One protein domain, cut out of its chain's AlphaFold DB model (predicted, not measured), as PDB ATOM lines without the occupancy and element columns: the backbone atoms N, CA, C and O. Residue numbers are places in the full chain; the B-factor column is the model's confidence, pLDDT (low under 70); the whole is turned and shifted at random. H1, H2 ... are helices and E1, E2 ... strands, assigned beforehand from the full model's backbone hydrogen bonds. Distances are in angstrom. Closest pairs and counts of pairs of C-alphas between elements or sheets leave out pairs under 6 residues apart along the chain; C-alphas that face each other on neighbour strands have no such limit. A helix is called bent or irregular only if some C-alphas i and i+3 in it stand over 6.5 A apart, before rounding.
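This is residues 346 to 386 of the 563 residues of the protein "Hypothetical protein" of Dictyocha speculum (UniProt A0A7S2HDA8). A small, elongated domain has the helix H1 at one end of its long axis and a curving stretch without named elements, residues 346 to 360, that reaches to the other end, with a tiny two-stranded hairpin, E1 and E2, about midway between them and to one side. The chain runs along the long axis into H1, then folds back from the helix to the hairpin, and the first and last printed C-alphas are 9.7 A apart. The printed part has 41 residues, with one named helix and two named strands in the order H1, E1, E2; the two strands make one antiparallel sheet of order E1 - E2. The class is mixed, helices and strands, though just 17 of the 41 residues, under half, are in named elements. The whole is compact, with a radius of gyration of the C-alphas of 10.0 A, and the C-alphas span 28 by 16 by 14 A along their three main axes.

The sheet has two neighbour strands, E1, residues 375 to 377, and E2, residues 383 to 385. They are antiparallel, with an angle of 149 degrees between their N-to-C directions, and they form a hairpin. The C-alphas of Thr 375 and Thr 385 face each other at 4.4 A, those of Trp 376 and Asn 384 at 5.3 A, and those of Thr 377 and Thr 383 at 4.4 A. Two N and O pairs across the strands are within hydrogen-bond range: N of Trp 376 and O of Asn 384, 3.1 A apart, and N of Asn 384 and O of Trp 376, 2.8 A apart. H1, residues 361 to 371, has one pair of C-alphas within 8 A of E1: the closest C-alphas of the two are those of Phe 364 and Trp 376, 7.6 A apart. The centres of H1 and E1 are 10.4 A apart. H1 and E2 are apart, with no C-alpha of the one within 8 A of the other. In the backbone of H1, 6 of 7 pairs of O i and N i+4 are within hydrogen-bond range.

E1 runs from Thr 375, with its C-alpha at (174.733, 217.719, 194.575), to Thr 377, and measures 7.1 A from first to last C-alpha. E2 runs from Thr 383 to Thr 385, where the C-alpha stands at (177.721, 220.129, 192.369), and measures 7.0 A. H1 has 11 residues, from Arg 361, with its C-alpha at (168.288, 220.131, 184.192), to Thr 371, and measures 15.0 A from first to last C-alpha; it is not bent. Before H1, residues 346 to 360 hold no named element, and their C-alphas lie 5 to 14 A from the mean of all C-alphas. Within that stretch, residues 355 to 357 are helix and residues 359 to 360 are strand, in runs too short to bear a name.

The two C-alphas farthest apart in the domain are those of Leu 350 and Arg 370, at 28.8 A, one in the stretch before H1 and the other in H1. The link from H1 to E1 is tight, with 3 residues, and the link from E1 to E2 is tight, with 5 residues. The printed part runs from residue 346 to residue 386 of a chain of 563 residues and has no cut. The mean pLDDT of the printed part is 87.9, and no printed residue is under 70. By element, the mean pLDDT is 85 for H1, 91 for E1 and 90 for E2.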
ATOM      1  N   CYS A 346     179.063 216.437 184.024       90.94
ATOM      2  CA  CYS A 346     179.886 215.861 185.091       90.94
ATOM      3  C   CYS A 346     181.289 216.489 185.072       90.94
ATOM      4  O   CYS A 346     181.948 216.491 184.034       90.94
ATOM      5  N   THR A 347     181.769 216.990 186.213       87.94
ATOM      6  CA  THR A 347     183.053 217.711 186.316       87.94
ATOM      7  C   THR A 347     184.278 216.800 186.219       87.94
ATOM      8  O   THR A 347     185.397 217.285 186.058       87.94
ATOM      9  N   HIS A 348     184.097 215.480 186.308       90.06
ATOM     10  CA  HIS A 348     185.196 214.528 186.185       90.06
ATOM     11  C   HIS A 348     185.674 214.420 184.722       90.06
ATOM     12  O   HIS A 348     184.843 214.144 183.851       90.06
ATOM     13  N   PRO A 349     186.984 214.550 184.412       87.19
ATOM     14  CA  PRO A 349     187.475 214.616 183.029       87.19
ATOM     15  C   PRO A 349     187.058 213.447 182.127       87.19
ATOM     16  O   PRO A 349     186.767 213.659 180.955       87.19
ATOM     17  N   LEU A 350     186.961 212.224 182.671       86.69
ATOM     18  CA  LEU A 350     186.521 211.047 181.904       86.69
ATOM     19  C   LEU A 350     185.015 211.048 181.576       86.69
ATOM     20  O   LEU A 350     184.583 210.308 180.702       86.69
ATOM     21  N   CYS A 351     184.218 211.869 182.265       87.50
ATOM     22  CA  CYS A 351     182.773 212.006 182.061       87.50
ATOM     23  C   CYS A 351     182.385 213.307 181.336       87.50
ATOM     24  O   CYS A 351     181.275 213.416 180.817       87.50
ATOM     25  N   ALA A 352     183.283 214.295 181.282       80.19
ATOM     26  CA  ALA A 352     183.030 215.609 180.686       80.19
ATOM     27  C   ALA A 352     182.707 215.560 179.175       80.19
ATOM     28  O   ALA A 352     182.174 216.520 178.628       80.19
ATOM     29  N   THR A 353     182.986 214.441 178.498       82.19
ATOM     30  CA  THR A 353     182.684 214.199 177.072       82.19
ATOM     31  C   THR A 353     181.611 213.127 176.832       82.19
ATOM     32  O   THR A 353     181.307 212.832 175.675       82.19
ATOM     33  N   GLN A 354     181.030 212.563 177.895       86.50
ATOM     34  CA  GLN A 354     180.071 211.452 177.869       86.50
ATOM     35  C   GLN A 354     178.702 211.924 178.372       86.50
ATOM     36  O   GLN A 354     178.501 212.072 179.579       86.50
ATOM     37  N   VAL A 355     177.765 212.176 177.455       86.12
ATOM     38  CA  VAL A 355     176.423 212.721 177.756       86.12
ATOM     39  C   VAL A 355     175.609 211.767 178.637       86.12
ATOM     40  O   VAL A 355     174.841 212.200 179.492       86.12
ATOM     41  N   GLU A 356     175.838 210.464 178.501       88.62
ATOM     42  CA  GLU A 356     175.299 209.401 179.348       88.62
ATOM     43  C   GLU A 356     175.710 209.519 180.829       88.62
ATOM     44  O   GLU A 356     175.062 208.933 181.693       88.62
ATOM     45  N   ASN A 357     176.757 210.295 181.135       90.38
ATOM     46  CA  ASN A 357     177.192 210.612 182.494       90.38
ATOM     47  C   ASN A 357     176.708 211.987 182.996       90.38
ATOM     48  O   ASN A 357     177.099 212.407 184.088       90.38
ATOM     49  N   TRP A 358     175.893 212.706 182.225       92.31
ATOM     50  CA  TRP A 358     175.326 214.006 182.597       92.31
ATOM     51  C   TRP A 358     173.902 213.836 183.149       92.31
ATOM     52  O   TRP A 358     173.260 212.809 182.931       92.31
ATOM     53  N   ILE A 359     173.376 214.850 183.842       92.00
ATOM     54  CA  ILE A 359     171.970 214.875 184.288       92.00
ATOM     55  C   ILE A 359     171.202 215.991 183.575       92.00
ATOM     56  O   ILE A 359     171.704 217.108 183.448       92.00
ATOM     57  N   LEU A 360     169.985 215.708 183.105       91.50
ATOM     58  CA  LEU A 360     169.089 216.731 182.557       91.50
ATOM     59  C   LEU A 360     168.750 217.772 183.632       91.50
ATOM     60  O   LEU A 360     168.506 217.425 184.788       91.50
ATOM     61  N   ARG A 361     168.661 219.053 183.255       88.56
ATOM     62  CA  ARG A 361     168.288 220.131 184.192       88.56
ATOM     63  C   ARG A 361     166.876 219.948 184.756       88.56
ATOM     64  O   ARG A 361     166.657 220.217 185.931       88.56
ATOM     65  N   SER A 362     165.937 219.421 183.965       87.62
ATOM     66  CA  SER A 362     164.598 219.026 184.437       87.62
ATOM     67  C   SER A 362     164.664 218.028 185.592       87.62
ATOM     68  O   SER A 362     163.975 218.178 186.602       87.62
ATOM     69  N   ASP A 363     165.523 217.027 185.446       89.56
ATOM     70  CA  ASP A 363     165.585 215.855 186.310       89.56
ATOM     71  C   ASP A 363     166.363 216.188 187.583       89.56
ATOM     72  O   ASP A 363     165.956 215.806 188.682       89.56
ATOM     73  N   PHE A 364     167.418 216.999 187.448       88.69
ATOM     74  CA  PHE A 364     168.094 217.608 188.583       88.69
ATOM     75  C   PHE A 364     167.139 218.498 189.392       88.69
ATOM     76  O   PHE A 364     167.031 218.304 190.600       88.69
ATOM     77  N   ASN A 365     166.374 219.396 188.760       83.25
ATOM     78  CA  ASN A 365     165.402 220.247 189.461       83.25
ATOM     79  C   ASN A 365     164.311 219.411 190.170       83.25
ATOM     80  O   ASN A 365     163.903 219.715 191.296       83.25
ATOM     81  N   ALA A 366     163.863 218.313 189.549       83.88
ATOM     82  CA  ALA A 366     162.912 217.368 190.139       83.88
ATOM     83  C   ALA A 366     163.503 216.547 191.305       83.88
ATOM     84  O   ALA A 366     162.766 216.141 192.203       83.88
ATOM     85  N   TYR A 367     164.816 216.305 191.321       86.25
ATOM     86  CA  TYR A 367     165.539 215.698 192.443       86.25
ATOM     87  C   TYR A 367     165.800 216.715 193.568       86.25
ATOM     88  O   TYR A 367     165.568 216.418 194.744       86.25
ATOM     89  N   GLN A 368     166.224 217.932 193.221       84.06
ATOM     90  CA  GLN A 368     166.524 219.017 194.152       84.06
ATOM     91  C   GLN A 368     165.286 219.405 194.961       84.06
ATOM     92  O   GLN A 368     165.340 219.415 196.187       84.06
ATOM     93  N   SER A 369     164.148 219.626 194.300       80.19
ATOM     94  CA  SER A 369     162.872 219.961 194.956       80.19
ATOM     95  C   SER A 369     162.357 218.885 195.928       80.19
ATOM     96  O   SER A 369     161.558 219.193 196.809       80.19
ATOM     97  N   ARG A 370     162.832 217.634 195.819       83.25
ATOM     98  CA  ARG A 370     162.503 216.527 196.741       83.25
ATOM     99  C   ARG A 370     163.512 216.338 197.872       83.25
ATOM    100  O   ARG A 370     163.151 215.804 198.916       83.25
ATOM    101  N   THR A 371     164.777 216.695 197.653       83.31
ATOM    102  CA  THR A 371     165.896 216.359 198.557       83.31
ATOM    103  C   THR A 371     166.544 217.566 199.228       83.31
ATOM    104  O   THR A 371     167.282 217.391 200.196       83.31
ATOM    105  N   ASN A 372     166.281 218.772 198.719       79.50
ATOM    106  CA  ASN A 372     166.948 220.025 199.068       79.50
ATOM    107  C   ASN A 372     168.491 219.931 199.007       79.50
ATOM    108  O   ASN A 372     169.190 220.412 199.897       79.50
ATOM    109  N   ARG A 373     169.015 219.247 197.975       84.31
ATOM    110  CA  ARG A 373     170.452 219.044 197.730       84.31
ATOM    111  C   ARG A 373     170.893 219.677 196.419       84.31
ATOM    112  O   ARG A 373     170.258 219.485 195.388       84.31
ATOM    113  N   HIS A 374     172.055 220.321 196.449       86.38
ATOM    114  CA  HIS A 374     172.700 220.934 195.280       86.38
ATOM    115  C   HIS A 374     173.755 220.013 194.633       86.38
ATOM    116  O   HIS A 374     174.566 220.454 193.815       86.38
ATOM    117  N   THR A 375     173.770 218.733 195.017       90.12
ATOM    118  CA  THR A 375     174.733 217.719 194.575       90.12
ATOM    119  C   THR A 375     174.041 216.482 194.012       90.12
ATOM    120  O   THR A 375     173.022 216.020 194.535       90.12
ATOM    121  N   TRP A 376     174.619 215.935 192.944       90.88
ATOM    122  CA  TRP A 376     174.153 214.735 192.246       90.88
ATOM    123  C   TRP A 376     175.337 213.823 191.926       90.88
ATOM    124  O   TRP A 376     176.466 214.289 191.781       90.88
ATOM    125  N   THR A 377     175.094 212.523 191.804       92.81
ATOM    126  CA  THR A 377     176.134 211.530 191.498       92.81
ATOM    127  C   THR A 377     175.902 210.986 190.093       92.81
ATOM    128  O   THR A 377     174.773 210.624 189.766       92.81
ATOM    129  N   CYS A 378     176.934 210.954 189.244       93.06
ATOM    130  CA  CYS A 378     176.811 210.378 187.901       93.06
ATOM    131  C   CYS A 378     176.797 208.833 187.950       93.06
ATOM    132  O   CYS A 378     177.182 208.259 188.972       93.06
ATOM    133  N   PRO A 379     176.406 208.132 186.868       92.06
ATOM    134  CA  PRO A 379     176.385 206.664 186.816       92.06
ATOM    135  C   PRO A 379     177.711 205.981 187.188       92.06
ATOM    136  O   PRO A 379     177.697 204.884 187.739       92.06
ATOM    137  N   LEU A 380     178.851 206.639 186.946       92.50
ATOM    138  CA  LEU A 380     180.190 206.170 187.339       92.50
ATOM    139  C   LEU A 380     180.611 206.552 188.778       92.50
ATOM    140  O   LEU A 380     181.766 206.370 189.147       92.50
ATOM    141  N   GLY A 381     179.704 207.076 189.606       92.88
ATOM    142  CA  GLY A 381     179.940 207.330 191.035       92.88
ATOM    143  C   GLY A 381     180.580 208.682 191.382       92.88
ATOM    144  O   GLY A 381     180.698 209.013 192.563       92.88
ATOM    145  N   HIS A 382     180.958 209.503 190.397       93.88
ATOM    146  CA  HIS A 382     181.505 210.840 190.656       93.88
ATOM    147  C   HIS A 382     180.421 211.773 191.214       93.88
ATOM    148  O   HIS A 382     179.338 211.891 190.638       93.88
ATOM    149  N   THR A 383     180.710 212.443 192.333       91.94
ATOM    150  CA  THR A 383     179.794 213.417 192.948       91.94
ATOM    151  C   THR A 383     180.053 214.813 192.397       91.94
ATOM    152  O   THR A 383     181.149 215.353 192.521       91.94
ATOM    153  N   ASN A 384     179.012 215.397 191.817       90.06
ATOM    154  CA  ASN A 384     178.991 216.702 191.179       90.06
ATOM    155  C   ASN A 384     178.200 217.708 192.025       90.06
ATOM    156  O   ASN A 384     177.397 217.345 192.887       90.06
ATOM    157  N   THR A 385     178.401 218.991 191.740       88.62
ATOM    158  CA  THR A 385     177.721 220.129 192.369       88.62
ATOM    159  C   THR A 385     177.131 221.005 191.272       88.62
ATOM    160  O   THR A 385     177.811 221.260 190.285       88.62
ATOM    161  N   VAL A 386     175.887 221.469 191.430       85.94
ATOM    162  CA  VAL A 386     175.322 222.513 190.547       85.94
ATOM    163  C   VAL A 386     175.582 223.925 191.069       85.94
ATOM    164  O   VAL A 386     175.355 224.888 190.345       85.94
TER     165      VAL A 386